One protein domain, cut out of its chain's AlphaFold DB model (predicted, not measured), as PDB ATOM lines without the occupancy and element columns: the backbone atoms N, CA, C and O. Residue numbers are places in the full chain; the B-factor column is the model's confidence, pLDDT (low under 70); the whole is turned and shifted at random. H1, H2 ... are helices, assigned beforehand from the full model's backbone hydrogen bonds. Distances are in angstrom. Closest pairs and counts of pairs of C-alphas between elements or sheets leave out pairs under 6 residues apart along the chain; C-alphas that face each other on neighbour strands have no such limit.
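AT A GLANCE: This is residues 10 to 125 of the 228 residues of an uncharacterized protein of Grifola frondosa (UniProt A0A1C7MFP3). Two long helices, H3 and H6, run side by side the same way, and the short helices H4 and H5, one after the other, run back along them as a third rod, so that the three rods form a small bundle. H1 and H2, nearly at right angles to each other, lie on the side of H6 away from H3, and the loop near Gly 65 reaches out past one end of the bundle, with H7 near that end. The 116 residues printed include seven named helices in the order H1 to H7 and no named strand: all helix. The whole is compact, with a radius of gyration of the C-alphas of 15.5 A, and spans 46 by 33 by 22 A.

HOW THE PARTS SIT: H1, residues 10 to 17, only just touches H6, residues 94 to 114, with 3 pairs of C-alphas within 8 A. The closest are those of Trp 12 and Leu 114, 6.0 A apart; residue 114 is the one part of H6 involved, and at 72 degrees the lines are only just about perpendicular. H2, residues 21 to 29, touches residues 102 to 110 of H6, closest at the C-alphas of Ile 29 and Ser 106, 5.8 A, at a tilt of 38 degrees, only just steep, opposite ways. H3, residues 40 to 59, touches H6 at a shallow tilt of 13 degrees, the same way; the closest C-alphas, of Cys 50 and Val 105, are 7.3 A apart. H3 and H4, residues 75 to 81, form a helical hairpin at a shallow tilt of 7 degrees, with the C-alphas of Ser 54 and Val 78 closest, 4.9 A. H5, residues 84 to 90, only just touches H3, at residues 44 to 47, with 3 pairs of C-alphas within 8 A, the closest those of Val 47 and Phe 84, 6.7 A. H7, residues 122 to 125, is close to H3 but not clearly touching; the C-alphas of Phe 59 and Leu 125 are 7.5 A apart. In H1, H2, H3, H4 and H6 every O i to N i+4 pair is within hydrogen-bond range; in H5 2 of 3 are, and H7 is too short for such a pair.

IN THESE COORDINATES: H1 begins at C-alpha 10, (21.415, -50.878, 22.805). H3 is 28.9 A long and begins at C-alpha 40, (-7.401, -28.585, 13.503). H6 is 30.1 A long, and H7 ends at C-alpha 125, (15.181, -25.003, 36.245).

THE WHOLE: The C-alphas of Gly 65 and Asn 93 are the two farthest apart, 48.4 A. The printed part has no cut. The link from H3 to H4, 15 residues, is long. No printed residue is under 70 in pLDDT.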
ATOM      1  N   TYR A  10      21.804 -49.523  23.191       86.94
ATOM      2  CA  TYR A  10      21.415 -50.878  22.805       86.94
ATOM      3  C   TYR A  10      21.393 -51.825  24.004       86.94
ATOM      4  O   TYR A  10      20.465 -52.623  24.124       86.94
ATOM      5  N   ASP A  11      22.328 -51.674  24.946       89.56
ATOM      6  CA  ASP A  11      22.328 -52.447  26.195       89.56
ATOM      7  C   ASP A  11      21.087 -52.136  27.038       89.56
ATOM      8  O   ASP A  11      20.451 -53.035  27.595       89.56
ATOM      9  N   TRP A  12      20.703 -50.858  27.105       86.62
ATOM     10  CA  TRP A  12      19.478 -50.431  27.785       86.62
ATOM     11  C   TRP A  12      18.226 -50.941  27.084       86.62
ATOM     12  O   TRP A  12      17.295 -51.376  27.758       86.62
ATOM     13  N   MET A  13      18.215 -50.954  25.754       89.06
ATOM     14  CA  MET A  13      17.104 -51.488  24.976       89.06
ATOM     15  C   MET A  13      16.966 -53.003  25.159       89.06
ATOM     16  O   MET A  13      15.864 -53.491  25.395       89.06
ATOM     17  N   ALA A  14      18.073 -53.746  25.170       90.69
ATOM     18  CA  ALA A  14      18.065 -55.176  25.463       90.69
ATOM     19  C   ALA A  14      17.544 -55.467  26.881       90.69
ATOM     20  O   ALA A  14      16.728 -56.371  27.066       90.69
ATOM     21  N   LYS A  15      17.966 -54.684  27.884       89.62
ATOM     22  CA  LYS A  15      17.450 -54.784  29.263       89.62
ATOM     23  C   LYS A  15      15.963 -54.449  29.342       89.62
ATOM     24  O   LYS A  15      15.215 -55.173  29.990       89.62
ATOM     25  N   PHE A  16      15.532 -53.391  28.656       90.00
ATOM     26  CA  PHE A  16      14.128 -53.000  28.565       90.00
ATOM     27  C   PHE A  16      13.281 -54.147  28.004       90.00
ATOM     28  O   PHE A  16      12.323 -54.555  28.652       90.00
ATOM     29  N   MET A  17      13.683 -54.740  26.877       92.75
ATOM     30  CA  MET A  17      12.939 -55.831  26.235       92.75
ATOM     31  C   MET A  17      12.848 -57.108  27.082       92.75
ATOM     32  O   MET A  17      11.876 -57.845  26.956       92.75
ATOM     33  N   LYS A  18      13.831 -57.368  27.953       92.94
ATOM     34  CA  LYS A  18      13.857 -58.539  28.851       92.94
ATOM     35  C   LYS A  18      13.107 -58.331  30.175       92.94
ATOM     36  O   LYS A  18      13.062 -59.244  30.991       92.94
ATOM     37  N   SER A  19      12.565 -57.141  30.413       89.75
ATOM     38  CA  SER A  19      11.877 -56.769  31.656       89.75
ATOM     39  C   SER A  19      10.359 -56.673  31.465       89.75
ATOM     40  O   SER A  19       9.856 -56.845  30.358       89.75
ATOM     41  N   ASP A  20       9.617 -56.311  32.515       90.19
ATOM     42  CA  ASP A  20       8.189 -55.968  32.404       90.19
ATOM     43  C   ASP A  20       7.930 -54.537  31.890       90.19
ATOM     44  O   ASP A  20       6.782 -54.161  31.630       90.19
ATOM     45  N   HIS A  21       8.976 -53.730  31.679       89.00
ATOM     46  CA  HIS A  21       8.839 -52.357  31.184       89.00
ATOM     47  C   HIS A  21       8.100 -52.213  29.841       89.00
ATOM     48  O   HIS A  21       7.376 -51.228  29.708       89.00
ATOM     49  N   PRO A  22       8.185 -53.135  28.858       93.62
ATOM     50  CA  PRO A  22       7.422 -53.026  27.616       93.62
ATOM     51  C   PRO A  22       5.907 -53.097  27.834       93.62
ATOM     52  O   PRO A  22       5.158 -52.376  27.173       93.62
ATOM     53  N   LYS A  23       5.443 -53.927  28.782       91.31
ATOM     54  CA  LYS A  23       4.015 -54.017  29.136       91.31
ATOM     55  C   LYS A  23       3.538 -52.703  29.745       91.31
ATOM     56  O   LYS A  23       2.509 -52.171  29.339       91.31
ATOM     57  N   GLU A  24       4.325 -52.158  30.667       89.88
ATOM     58  CA  GLU A  24       4.007 -50.887  31.313       89.88
ATOM     59  C   GLU A  24       4.074 -49.710  30.331       89.88
ATOM     60  O   GLU A  24       3.184 -48.864  30.321       89.88
ATOM     61  N   ALA A  25       5.064 -49.684  29.436       91.62
ATOM     62  CA  ALA A  25       5.157 -48.685  28.377       91.62
ATOM     63  C   ALA A  25       3.915 -48.724  27.480       91.62
ATOM     64  O   ALA A  25       3.318 -47.683  27.226       91.62
ATOM     65  N   ARG A  26       3.463 -49.918  27.071       93.56
ATOM     66  CA  ARG A  26       2.225 -50.075  26.295       93.56
ATOM     67  C   ARG A  26       1.008 -49.537  27.051       93.56
ATOM     68  O   ARG A  26       0.207 -48.829  26.452       93.56
ATOM     69  N   ARG A  27       0.894 -49.823  28.353       93.50
ATOM     70  CA  ARG A  27      -0.190 -49.316  29.214       93.50
ATOM     71  C   ARG A  27      -0.174 -47.789  29.342       93.50
ATOM     72  O   ARG A  27      -1.230 -47.167  29.416       93.50
ATOM     73  N   LEU A  28       1.004 -47.172  29.419       90.69
ATOM     74  CA  LEU A  28       1.145 -45.712  29.463       90.69
ATOM     75  C   LEU A  28       0.794 -45.080  28.115       90.69
ATOM     76  O   LEU A  28       0.017 -44.134  28.069       90.69
ATOM     77  N   ILE A  29       1.307 -45.643  27.022       93.19
ATOM     78  CA  ILE A  29       1.041 -45.169  25.660       93.19
ATOM     79  C   ILE A  29      -0.454 -45.256  25.335       93.19
ATOM     80  O   ILE A  29      -1.004 -44.320  24.765       93.19
ATOM     81  N   SER A  30      -1.141 -46.324  25.754       93.06
ATOM     82  CA  SER A  30      -2.577 -46.497  25.493       93.06
ATOM     83  C   SER A  30      -3.478 -45.493  26.218       93.06
ATOM     84  O   SER A  30      -4.665 -45.430  25.920       93.06
ATOM     85  N   GLN A  31      -2.957 -44.737  27.191       91.50
ATOM     86  CA  GLN A  31      -3.712 -43.669  27.857       91.50
ATOM     87  C   GLN A  31      -3.721 -42.369  27.051       91.50
ATOM     88  O   GLN A  31      -4.516 -41.478  27.346       91.50
ATOM     89  N   TYR A  32      -2.846 -42.240  26.051       92.81
ATOM     90  CA  TYR A  32      -2.828 -41.068  25.195       92.81
ATOM     91  C   TYR A  32      -3.961 -41.144  24.169       92.81
ATOM     92  O   TYR A  32      -3.989 -42.027  23.310       92.81
ATOM     93  N   TYR A  33      -4.895 -40.202  24.272       92.12
ATOM     94  CA  TYR A  33      -6.065 -40.107  23.410       92.12
ATOM     95  C   TYR A  33      -5.958 -38.908  22.462       92.12
ATOM     96  O   TYR A  33      -5.562 -37.814  22.870       92.12
ATOM     97  N   VAL A  34      -6.348 -39.138  21.208       93.75
ATOM     98  CA  VAL A  34      -6.481 -38.134  20.148       93.75
ATOM     99  C   VAL A  34      -7.736 -38.489  19.362       93.75
ATOM    100  O   VAL A  34      -7.840 -39.639  18.912       93.75
ATOM    101  N   ASP A  35      -8.661 -37.537  19.214       93.62
ATOM    102  CA  ASP A  35      -9.830 -37.704  18.355       93.62
ATOM    103  C   ASP A  35      -9.415 -37.607  16.879       93.62
ATOM    104  O   ASP A  35      -8.853 -36.612  16.424       93.62
ATOM    105  N   GLU A  36      -9.677 -38.665  16.112       94.88
ATOM    106  CA  GLU A  36      -9.368 -38.710  14.677       94.88
ATOM    107  C   GLU A  36     -10.302 -37.810  13.859       94.88
ATOM    108  O   GLU A  36      -9.927 -37.387  12.764       94.88
ATOM    109  N   ALA A  37     -11.494 -37.519  14.389       94.50
ATOM    110  CA  ALA A  37     -12.464 -36.592  13.814       94.50
ATOM    111  C   ALA A  37     -12.337 -35.172  14.396       94.50
ATOM    112  O   ALA A  37     -13.156 -34.303  14.086       94.50
ATOM    113  N   GLY A  38     -11.313 -34.942  15.225       90.44
ATOM    114  CA  GLY A  38     -11.049 -33.666  15.868       90.44
ATOM    115  C   GLY A  38     -10.806 -32.536  14.869       90.44
ATOM    116  O   GLY A  38     -10.369 -32.732  13.731       90.44
ATOM    117  N   SER A  39     -11.085 -31.313  15.313       93.62
ATOM    118  CA  SER A  39     -10.777 -30.107  14.536       93.62
ATOM    119  C   SER A  39      -9.268 -29.842  14.481       93.62
ATOM    120  O   SER A  39      -8.519 -30.313  15.337       93.62
ATOM    121  N   ASP A  40      -8.810 -29.010  13.542       91.62
ATOM    122  CA  ASP A  40      -7.401 -28.585  13.503       91.62
ATOM    123  C   ASP A  40      -6.948 -27.944  14.827       91.62
ATOM    124  O   ASP A  40      -5.845 -28.213  15.288       91.62
ATOM    125  N   ALA A  41      -7.837 -27.216  15.513       91.88
ATOM    126  CA  ALA A  41      -7.551 -26.647  16.830       91.88
ATOM    127  C   ALA A  41      -7.297 -27.714  17.915       91.88
ATOM    128  O   ALA A  41      -6.531 -27.479  18.848       91.88
ATOM    129  N   GLU A  42      -7.922 -28.891  17.810       92.44
ATOM    130  CA  GLU A  42      -7.649 -30.008  18.722       92.44
ATOM    131  C   GLU A  42      -6.274 -30.619  18.444       92.44
ATOM    132  O   GLU A  42      -5.505 -30.878  19.372       92.44
ATOM    133  N   PHE A  43      -5.938 -30.801  17.167       94.69
ATOM    134  CA  PHE A  43      -4.617 -31.267  16.760       94.69
ATOM    135  C   PHE A  43      -3.516 -30.292  17.189       94.69
ATOM    136  O   PHE A  43      -2.500 -30.736  17.724       94.69
ATOM    137  N   ASP A  44      -3.732 -28.986  17.040       92.81
ATOM    138  CA  ASP A  44      -2.789 -27.953  17.476       92.81
ATOM    139  C   ASP A  44      -2.580 -27.976  18.998       92.81
ATOM    140  O   ASP A  44      -1.439 -27.926  19.462       92.81
ATOM    141  N   ALA A  45      -3.647 -28.162  19.783       91.50
ATOM    142  CA  ALA A  45      -3.543 -28.330  21.233       91.50
ATOM    143  C   ALA A  45      -2.755 -29.598  21.617       91.50
ATOM    144  O   ALA A  45      -1.955 -29.592  22.555       91.50
ATOM    145  N   LYS A  46      -2.919 -30.697  20.869       93.81
ATOM    146  CA  LYS A  46      -2.135 -31.926  21.078       93.81
ATOM    147  C   LYS A  46      -0.665 -31.760  20.706       93.81
ATOM    148  O   LYS A  46       0.198 -32.369  21.345       93.81
ATOM    149  N   VAL A  47      -0.363 -30.932  19.710       94.00
ATOM    150  CA  VAL A  47       1.013 -30.566  19.354       94.00
ATOM    151  C   VAL A  47       1.643 -29.721  20.455       94.00
ATOM    152  O   VAL A  47       2.770 -30.014  20.857       94.00
ATOM    153  N   GLU A  48       0.914 -28.745  20.994       92.75
ATOM    154  CA  GLU A  48       1.360 -27.953  22.143       92.75
ATOM    155  C   GLU A  48       1.692 -28.852  23.343       92.75
ATOM    156  O   GLU A  48       2.793 -28.762  23.886       92.75
ATOM    157  N   GLU A  49       0.810 -29.797  23.695       91.88
ATOM    158  CA  GLU A  49       1.066 -30.810  24.733       91.88
ATOM    159  C   GLU A  49       2.380 -31.576  24.480       91.88
ATOM    160  O   GLU A  49       3.201 -31.747  25.389       91.88
ATOM    161  N   CYS A  50       2.606 -32.025  23.239       93.69
ATOM    162  CA  CYS A  50       3.812 -32.760  22.851       93.69
ATOM    163  C   CYS A  50       5.078 -31.904  22.964       93.69
ATOM    164  O   CYS A  50       6.109 -32.385  23.448       93.69
ATOM    165  N   ILE A  51       5.020 -30.645  22.523       92.31
ATOM    166  CA  ILE A  51       6.132 -29.695  22.617       92.31
ATOM    167  C   ILE A  51       6.436 -29.414  24.086       92.31
ATOM    168  O   ILE A  51       7.584 -29.570  24.502       92.31
ATOM    169  N   PHE A  52       5.418 -29.103  24.886       91.06
ATOM    170  CA  PHE A  52       5.556 -28.808  26.309       91.06
ATOM    171  C   PHE A  52       6.215 -29.969  27.069       91.06
ATOM    172  O   PHE A  52       7.225 -29.780  27.751       91.06
ATOM    173  N   ALA A  53       5.724 -31.199  26.878       91.88
ATOM    174  CA  ALA A  53       6.320 -32.392  27.479       91.88
ATOM    175  C   ALA A  53       7.777 -32.616  27.026       91.88
ATOM    176  O   ALA A  53       8.636 -32.984  27.830       91.88
ATOM    177  N   SER A  54       8.077 -32.363  25.750       93.25
ATOM    178  CA  SER A  54       9.426 -32.514  25.193       93.25
ATOM    179  C   SER A  54      10.416 -31.499  25.765       93.25
ATOM    180  O   SER A  54      11.556 -31.859  26.068       93.25
ATOM    181  N   VAL A  55       9.988 -30.246  25.950       90.25
ATOM    182  CA  VAL A  55      10.782 -29.193  26.604       90.25
ATOM    183  C   VAL A  55      11.107 -29.608  28.035       90.25
ATOM    184  O   VAL A  55      12.274 -29.648  28.424       90.25
ATOM    185  N   LEU A  56      10.091 -30.016  28.791       89.69
ATOM    186  CA  LEU A  56      10.248 -30.477  30.165       89.69
ATOM    187  C   LEU A  56      11.235 -31.650  30.293       89.69
ATOM    188  O   LEU A  56      12.156 -31.606  31.111       89.69
ATOM    189  N   LEU A  57      11.102 -32.674  29.447       91.75
ATOM    190  CA  LEU A  57      12.001 -33.832  29.445       91.75
ATOM    191  C   LEU A  57      13.430 -33.480  29.025       91.75
ATOM    192  O   LEU A  57      14.380 -34.018  29.596       91.75
ATOM    193  N   THR A  58      13.599 -32.554  28.077       89.31
ATOM    194  CA  THR A  58      14.920 -32.062  27.649       89.31
ATOM    195  C   THR A  58      15.714 -31.516  28.839       89.31
ATOM    196  O   THR A  58      16.918 -31.758  28.957       89.31
ATOM    197  N   PHE A  59      15.026 -30.856  29.772       87.75
ATOM    198  CA  PHE A  59      15.620 -30.244  30.957       87.75
ATOM    199  C   PHE A  59      15.580 -31.116  32.225       87.75
ATOM    200  O   PHE A  59      16.252 -30.810  33.211       87.75
ATOM    201  N   ALA A  60      14.889 -32.259  32.197       88.56
ATOM    202  CA  ALA A  60      14.739 -33.172  33.335       88.56
ATOM    203  C   ALA A  60      16.036 -33.904  33.753       88.56
ATOM    204  O   ALA A  60      16.044 -34.682  34.705       88.56
ATOM    205  N   THR A  61      17.144 -33.694  33.041       84.69
ATOM    206  CA  THR A  61      18.435 -34.359  33.307       84.69
ATOM    207  C   THR A  61      19.429 -33.486  34.075       84.69
ATOM    208  O   THR A  61      20.539 -33.927  34.387       84.69
ATOM    209  N   GLY A  62      19.025 -32.262  34.433       82.44
ATOM    210  CA  GLY A  62      19.812 -31.349  35.254       82.44
ATOM    211  C   GLY A  62      20.090 -31.895  36.660       82.44
ATOM    212  O   GLY A  62      19.251 -32.544  37.286       82.44
ATOM    213  N   LYS A  63      21.287 -31.605  37.187       84.50
ATOM    214  CA  LYS A  63      21.685 -31.956  38.557       84.50
ATOM    215  C   LYS A  63      22.311 -30.754  39.258       84.50
ATOM    216  O   LYS A  63      23.200 -30.113  38.705       84.50
ATOM    217  N   GLU A  64      21.881 -30.501  40.492       86.69
ATOM    218  CA  GLU A  64      22.448 -29.467  41.365       86.69
ATOM    219  C   GLU A  64      23.964 -29.633  41.539       86.69
ATOM    220  O   GLU A  64      24.489 -30.752  41.594       86.69
ATOM    221  N   GLY A  65      24.677 -28.506  41.585       85.44
ATOM    222  CA  GLY A  65      26.136 -28.475  41.717       85.44
ATOM    223  C   GLY A  65      26.897 -29.060  40.519       85.44
ATOM    224  O   GLY A  65      28.110 -29.263  40.592       85.44
ATOM    225  N   ARG A  66      26.220 -29.368  39.406       84.25
ATOM    226  CA  ARG A  66      26.844 -29.845  38.167       84.25
ATOM    227  C   ARG A  66      26.579 -28.863  37.038       84.25
ATOM    228  O   ARG A  66      25.570 -28.169  37.015       84.25
ATOM    229  N   LYS A  67      27.504 -28.829  36.075       80.25
ATOM    230  CA  LYS A  67      27.307 -28.052  34.848       80.25
ATOM    231  C   LYS A  67      26.020 -28.518  34.153       80.25
ATOM    232  O   LYS A  67      25.836 -29.738  34.068       80.25
ATOM    233  N   PRO A  68      25.190 -27.595  33.632       79.38
ATOM    234  CA  PRO A  68      24.027 -27.948  32.831       79.38
ATOM    235  C   PRO A  68      24.428 -28.884  31.694       79.38
ATOM    236  O   PRO A  68      25.450 -28.676  31.032       79.38
ATOM    237  N   ARG A  69      23.648 -29.941  31.499       78.56
ATOM    238  CA  ARG A  69      23.810 -30.886  30.397       78.56
ATOM    239  C   ARG A  69      22.435 -31.173  29.832       78.56
ATOM    240  O   ARG A  69      21.523 -31.467  30.595       78.56
ATOM    241  N   LEU A  70      22.327 -31.090  28.515       83.44
ATOM    242  CA  LEU A  70      21.170 -31.585  27.790       83.44
ATOM    243  C   LEU A  70      21.448 -33.031  27.396       83.44
ATOM    244  O   LEU A  70      22.555 -33.363  26.960       83.44
ATOM    245  N   ASP A  71      20.459 -33.895  27.578       87.31
ATOM    246  CA  ASP A  71      20.564 -35.266  27.106       87.31
ATOM    247  C   ASP A  71      20.395 -35.313  25.590       87.31
ATOM    248  O   ASP A  71      19.411 -34.809  25.048       87.31
ATOM    249  N   PHE A  72      21.353 -35.954  24.919       85.81
ATOM    250  CA  PHE A  72      21.371 -36.036  23.465       85.81
ATOM    251  C   PHE A  72      20.112 -36.687  22.892       85.81
ATOM    252  O   PHE A  72      19.679 -36.277  21.832       85.81
ATOM    253  N   PHE A  73      19.488 -37.666  23.549       88.50
ATOM    254  CA  PHE A  73      18.279 -38.299  23.013       88.50
ATOM    255  C   PHE A  73      17.027 -37.486  23.337       88.50
ATOM    256  O   PHE A  73      16.194 -37.275  22.458       88.50
ATOM    257  N   LEU A  74      16.902 -36.981  24.566       90.50
ATOM    258  CA  LEU A  74      15.720 -36.210  24.969       90.50
ATOM    259  C   LEU A  74      15.624 -34.874  24.232       90.50
ATOM    260  O   LEU A  74      14.528 -34.472  23.854       90.50
ATOM    261  N   MET A  75      16.755 -34.234  23.925       90.25
ATOM    262  CA  MET A  75      16.757 -33.008  23.126       90.25
ATOM    263  C   MET A  75      16.210 -33.222  21.699       90.25
ATOM    264  O   MET A  75      15.755 -32.263  21.082       90.25
ATOM    265  N   HIS A  76      16.205 -34.456  21.167       91.31
ATOM    266  CA  HIS A  76      15.598 -34.729  19.858       91.31
ATOM    267  C   HIS A  76      14.073 -34.676  19.893       91.31
ATOM    268  O   HIS A  76      13.457 -34.445  18.851       91.31
ATOM    269  N   LEU A  77      13.457 -34.857  21.065       94.00
ATOM    270  CA  LEU A  77      12.009 -34.740  21.215       94.00
ATOM    271  C   LEU A  77      11.573 -33.306  20.906       94.00
ATOM    272  O   LEU A  77      10.709 -33.112  20.055       94.00
ATOM    273  N   VAL A  78      12.246 -32.305  21.495       91.25
ATOM    274  CA  VAL A  78      11.925 -30.890  21.243       91.25
ATOM    275  C   VAL A  78      12.243 -30.485  19.806       91.25
ATOM    276  O   VAL A  78      11.475 -29.765  19.183       91.25
ATOM    277  N   THR A  79      13.339 -30.973  19.221       90.69
ATOM    278  CA  THR A  79      13.668 -30.613  17.833       90.69
ATOM    279  C   THR A  79      12.794 -31.314  16.806       90.69
ATOM    280  O   THR A  79      12.711 -30.840  15.682       90.69
ATOM    281  N   SER A  80      12.190 -32.455  17.140       93.12
ATOM    282  CA  SER A  80      11.294 -33.163  16.220       93.12
ATOM    283  C   SER A  80       9.870 -32.618  16.306       93.12
ATOM    284  O   SER A  80       9.183 -32.541  15.289       93.12
ATOM    285  N   SER A  81       9.430 -32.189  17.492       93.38
ATOM    286  CA  SER A  81       8.067 -31.701  17.696       93.38
ATOM    287  C   SER A  81       7.771 -30.387  16.963       93.38
ATOM    288  O   SER A  81       6.646 -30.178  16.523       93.38
ATOM    289  N   ILE A  82       8.770 -29.533  16.718       90.06
ATOM    290  CA  ILE A  82       8.561 -28.290  15.950       90.06
ATOM    291  C   ILE A  82       8.159 -28.521  14.484       90.06
ATOM    292  O   ILE A  82       7.709 -27.591  13.824       90.06
ATOM    293  N   PHE A  83       8.308 -29.742  13.958       92.50
ATOM    294  CA  PHE A  83       7.903 -30.071  12.589       92.50
ATOM    295  C   PHE A  83       6.425 -30.458  12.465       92.50
ATOM    296  O   PHE A  83       5.920 -30.536  11.344       92.50
ATOM    297  N   PHE A  84       5.716 -30.681  13.578       94.06
ATOM    298  CA  PHE A  84       4.304 -31.070  13.545       94.06
ATOM    299  C   PHE A  84       3.421 -30.112  12.739       94.06
ATOM    300  O   PHE A  84       2.693 -30.610  11.880       94.06
ATOM    301  N   PRO A  85       3.503 -28.777  12.911       91.00
ATOM    302  CA  PRO A  85       2.648 -27.859  12.158       91.00
ATOM    303  C   PRO A  85       2.858 -27.969  10.644       91.00
ATOM    304  O   PRO A  85       1.897 -28.013   9.877       91.00
ATOM    305  N   SER A  86       4.111 -28.109  10.196       92.50
ATOM    306  CA  SER A  86       4.421 -28.315   8.777       92.50
ATOM    307  C   SER A  86       3.899 -29.657   8.259       92.50
ATOM    308  O   SER A  86       3.338 -29.715   7.167       92.50
ATOM    309  N   LEU A  87       4.043 -30.732   9.040       94.44
ATOM    310  CA  LEU A  87       3.539 -32.059   8.670       94.44
ATOM    311  C   LEU A  87       2.006 -32.086   8.616       94.44
ATOM    312  O   LEU A  87       1.439 -32.678   7.703       94.44
ATOM    313  N   PHE A  88       1.322 -31.406   9.534       93.69
ATOM    314  CA  PHE A  88      -0.139 -31.311   9.550       93.69
ATOM    315  C   PHE A  88      -0.702 -30.472   8.407       93.69
ATOM    316  O   PHE A  88      -1.790 -30.783   7.929       93.69
ATOM    317  N   GLY A  89       0.053 -29.488   7.909       90.00
ATOM    318  CA  GLY A  89      -0.292 -28.783   6.672       90.00
ATOM    319  C   GLY A  89      -0.328 -29.699   5.440       90.00
ATOM    320  O   GLY A  89      -1.055 -29.427   4.487       90.00
ATOM    321  N   ILE A  90       0.420 -30.809   5.463       94.44
ATOM    322  CA  ILE A  90       0.471 -31.801   4.377       94.44
ATOM    323  C   ILE A  90      -0.533 -32.939   4.623       94.44
ATOM    324  O   ILE A  90      -1.214 -33.398   3.701       94.44
ATOM    325  N   LEU A  91      -0.646 -33.405   5.869       93.00
ATOM    326  CA  LEU A  91      -1.512 -34.514   6.260       93.00
ATOM    327  C   LEU A  91      -2.970 -34.059   6.388       93.00
ATOM    328  O   LEU A  91      -3.414 -33.663   7.456       93.00
ATOM    329  N   LYS A  92      -3.751 -34.174   5.312       88.06
ATOM    330  CA  LYS A  92      -5.179 -33.789   5.317       88.06
ATOM    331  C   LYS A  92      -6.094 -34.749   6.088       88.06
ATOM    332  O   LYS A  92      -7.188 -34.367   6.479       88.06
ATOM    333  N   ASN A  93      -5.672 -36.000   6.280       94.62
ATOM    334  CA  ASN A  93      -6.467 -37.013   6.970       94.62
ATOM    335  C   ASN A  93      -6.205 -36.967   8.487       94.62
ATOM    336  O   ASN A  93      -5.075 -37.216   8.916       94.62
ATOM    337  N   GLY A  94      -7.248 -36.707   9.282       94.75
ATOM    338  CA  GLY A  94      -7.179 -36.668  10.749       94.75
ATOM    339  C   GLY A  94      -6.652 -37.963  11.373       94.75
ATOM    340  O   GLY A  94      -5.861 -37.913  12.313       94.75
ATOM    341  N   LYS A  95      -6.945 -39.122  10.770       95.94
ATOM    342  CA  LYS A  95      -6.370 -40.411  11.184       95.94
ATOM    343  C   LYS A  95      -4.843 -40.411  11.121       95.94
ATOM    344  O   LYS A  95      -4.183 -40.808  12.075       95.94
ATOM    345  N   HIS A  96      -4.266 -39.922  10.021       96.44
ATOM    346  CA  HIS A  96      -2.810 -39.881   9.858       96.44
ATOM    347  C   HIS A  96      -2.156 -38.879  10.818       96.44
ATOM    348  O   HIS A  96      -1.073 -39.150  11.334       96.44
ATOM    349  N   LYS A  97      -2.815 -37.741  11.089       96.31
ATOM    350  CA  LYS A  97      -2.364 -36.787  12.116       96.31
ATOM    351  C   LYS A  97      -2.340 -37.448  13.500       96.31
ATOM    352  O   LYS A  97      -1.339 -37.355  14.210       96.31
ATOM    353  N   ALA A  98      -3.411 -38.160  13.857       96.12
ATOM    354  CA  ALA A  98      -3.522 -38.869  15.128       96.12
ATOM    355  C   ALA A  98      -2.475 -39.985  15.266       96.12
ATOM    356  O   ALA A  98      -1.827 -40.091  16.307       96.12
ATOM    357  N   ASP A  99      -2.251 -40.779  14.218       95.88
ATOM    358  CA  ASP A  99      -1.244 -41.844  14.224       95.88
ATOM    359  C   ASP A  99       0.180 -41.290  14.361       95.88
ATOM    360  O   ASP A  99       0.986 -41.844  15.114       95.88
ATOM    361  N   LEU A 100       0.478 -40.148  13.727       96.69
ATOM    362  CA  LEU A 100       1.757 -39.458  13.901       96.69
ATOM    363  C   LEU A 100       1.967 -39.013  15.360       96.69
ATOM    364  O   LEU A 100       3.037 -39.250  15.924       96.69
ATOM    365  N   LEU A 101       0.946 -38.423  15.995       96.44
ATOM    366  CA  LEU A 101       1.002 -38.028  17.409       96.44
ATOM    367  C   LEU A 101       1.194 -39.236  18.332       96.44
ATOM    368  O   LEU A 101       2.063 -39.216  19.203       96.44
ATOM    369  N   ARG A 102       0.441 -40.322  18.118       95.69
ATOM    370  CA  ARG A 102       0.576 -41.569  18.895       95.69
ATOM    371  C   ARG A 102       1.977 -42.165  18.756       95.69
ATOM    372  O   ARG A 102       2.571 -42.590  19.750       95.69
ATOM    373  N   GLY A 103       2.534 -42.160  17.545       95.81
ATOM    374  CA  GLY A 103       3.904 -42.599  17.282       95.81
ATOM    375  C   GLY A 103       4.943 -41.735  17.999       95.81
ATOM    376  O   GLY A 103       5.887 -42.257  18.600       95.81
ATOM    377  N   PHE A 104       4.754 -40.417  18.011       96.75
ATOM    378  CA  PHE A 104       5.634 -39.501  18.730       96.75
ATOM    379  C   PHE A 104       5.565 -39.699  20.247       96.75
ATOM    380  O   PHE A 104       6.602 -39.873  20.883       96.75
ATOM    381  N   VAL A 105       4.367 -39.773  20.834       95.69
ATOM    382  CA  VAL A 105       4.195 -40.029  22.275       95.69
ATOM    383  C   VAL A 105       4.781 -41.382  22.678       95.69
ATOM    384  O   VAL A 105       5.407 -41.498  23.732       95.69
ATOM    385  N   SER A 106       4.675 -42.392  21.814       95.50
ATOM    386  CA  SER A 106       5.352 -43.675  22.025       95.50
ATOM    387  C   SER A 106       6.868 -43.504  22.148       95.50
ATOM    388  O   SER A 106       7.474 -44.046  23.072       95.50
ATOM    389  N   ASN A 107       7.480 -42.693  21.279       94.94
ATOM    390  CA  ASN A 107       8.905 -42.364  21.366       94.94
ATOM    391  C   ASN A 107       9.245 -41.574  22.636       94.94
ATOM    392  O   ASN A 107      10.249 -41.875  23.278       94.94
ATOM    393  N   VAL A 108       8.403 -40.618  23.041       95.00
ATOM    394  CA  VAL A 108       8.571 -39.867  24.297       95.00
ATOM    395  C   VAL A 108       8.634 -40.823  25.492       95.00
ATOM    396  O   VAL A 108       9.579 -40.764  26.282       95.00
ATOM    397  N   VAL A 109       7.671 -41.743  25.609       93.88
ATOM    398  CA  VAL A 109       7.615 -42.723  26.707       93.88
ATOM    399  C   VAL A 109       8.825 -43.656  26.672       93.88
ATOM    400  O   VAL A 109       9.497 -43.833  27.691       93.88
ATOM    401  N   LEU A 110       9.140 -44.226  25.505       92.69
ATOM    402  CA  LEU A 110      10.255 -45.160  25.353       92.69
ATOM    403  C   LEU A 110      11.596 -44.505  25.684       92.69
ATOM    404  O   LEU A 110      12.346 -45.043  26.499       92.69
ATOM    405  N   LEU A 111      11.888 -43.326  25.127       91.56
ATOM    406  CA  LEU A 111      13.130 -42.609  25.417       91.56
ATOM    407  C   LEU A 111      13.213 -42.215  26.891       91.56
ATOM    408  O   LEU A 111      14.262 -42.391  27.503       91.56
ATOM    409  N   THR A 112      12.113 -41.780  27.505       90.62
ATOM    410  CA  THR A 112      12.091 -41.468  28.942       90.62
ATOM    411  C   THR A 112      12.484 -42.683  29.784       90.62
ATOM    412  O   THR A 112      13.297 -42.562  30.701       90.62
ATOM    413  N   ILE A 113      11.968 -43.874  29.463       89.19
ATOM    414  CA  ILE A 113      12.306 -45.107  30.187       89.19
ATOM    415  C   ILE A 113      13.751 -45.536  29.904       89.19
ATOM    416  O   ILE A 113      14.491 -45.828  30.844       89.19
ATOM    417  N   LEU A 114      14.185 -45.534  28.640       87.81
ATOM    418  CA  LEU A 114      15.536 -45.946  28.235       87.81
ATOM    419  C   LEU A 114      16.627 -45.010  28.773       87.81
ATOM    420  O   LEU A 114      17.727 -45.456  29.097       87.81
ATOM    421  N   ARG A 115      16.320 -43.718  28.935       88.00
ATOM    422  CA  ARG A 115      17.181 -42.732  29.613       88.00
ATOM    423  C   ARG A 115      17.003 -42.741  31.140       88.00
ATOM    424  O   ARG A 115      17.506 -41.858  31.833       88.00
ATOM    425  N   GLY A 116      16.336 -43.776  31.655       85.88
ATOM    426  CA  GLY A 116      16.172 -44.135  33.062       85.88
ATOM    427  C   GLY A 116      15.389 -43.130  33.888       85.88
ATOM    428  O   GLY A 116      15.768 -42.841  35.019       85.88
ATOM    429  N   ARG A 117      14.268 -42.671  33.323       87.69
ATOM    430  CA  ARG A 117      13.197 -41.929  34.003       87.69
ATOM    431  C   ARG A 117      13.732 -40.650  34.654       87.69
ATOM    432  O   ARG A 117      13.741 -40.550  35.881       87.69
ATOM    433  N   PRO A 118      14.226 -39.698  33.842       88.00
ATOM    434  CA  PRO A 118      14.744 -38.436  34.353       88.00
ATOM    435  C   PRO A 118      13.705 -37.742  35.242       88.00
ATOM    436  O   PRO A 118      12.510 -37.747  34.947       88.00
ATOM    437  N   VAL A 119      14.172 -37.172  36.352       85.88
ATOM    438  CA  VAL A 119      13.318 -36.531  37.355       85.88
ATOM    439  C   VAL A 119      13.318 -35.034  37.106       85.88
ATOM    440  O   VAL A 119      14.362 -34.389  37.177       85.88
ATOM    441  N   MET A 120      12.139 -34.471  36.859       85.19
ATOM    442  CA  MET A 120      11.992 -33.027  36.748       85.19
ATOM    443  C   MET A 120      12.252 -32.354  38.094       85.19
ATOM    444  O   MET A 120      11.647 -32.712  39.102       85.19
ATOM    445  N   LYS A 121      13.137 -31.356  38.085       87.00
ATOM    446  CA  LYS A 121      13.461 -30.513  39.238       87.00
ATOM    447  C   LYS A 121      13.109 -29.057  38.923       87.00
ATOM    448  O   LYS A 121      13.994 -28.326  38.476       87.00
ATOM    449  N   PRO A 122      11.845 -28.636  39.108       84.50
ATOM    450  CA  PRO A 122      11.407 -27.284  38.767       84.50
ATOM    451  C   PRO A 122      12.264 -26.204  39.428       84.50
ATOM    452  O   PRO A 122      12.719 -25.301  38.739       84.50
ATOM    453  N   ASP A 123      12.594 -26.360  40.712       86.44
ATOM    454  CA  ASP A 123      13.406 -25.386  41.453       86.44
ATOM    455  C   ASP A 123      14.790 -25.179  40.827       86.44
ATOM    456  O   ASP A 123      15.287 -24.059  40.743       86.44
ATOM    457  N   LEU A 124      15.403 -26.252  40.312       86.00
ATOM    458  CA  LEU A 124      16.678 -26.159  39.605       86.00
ATOM    459  C   LEU A 124      16.520 -25.420  38.269       86.00
ATOM    460  O   LEU A 124      17.382 -24.620  37.918       86.00
ATOM    461  N   LEU A 125      15.442 -25.674  37.524       82.38
ATOM    462  CA  LEU A 125      15.181 -25.003  36.245       82.38
ATOM    463  C   LEU A 125      14.860 -23.521  36.417       82.38
ATOM    464  O   LEU A 125      15.309 -22.712  35.613       82.38
TER     465      LEU A 125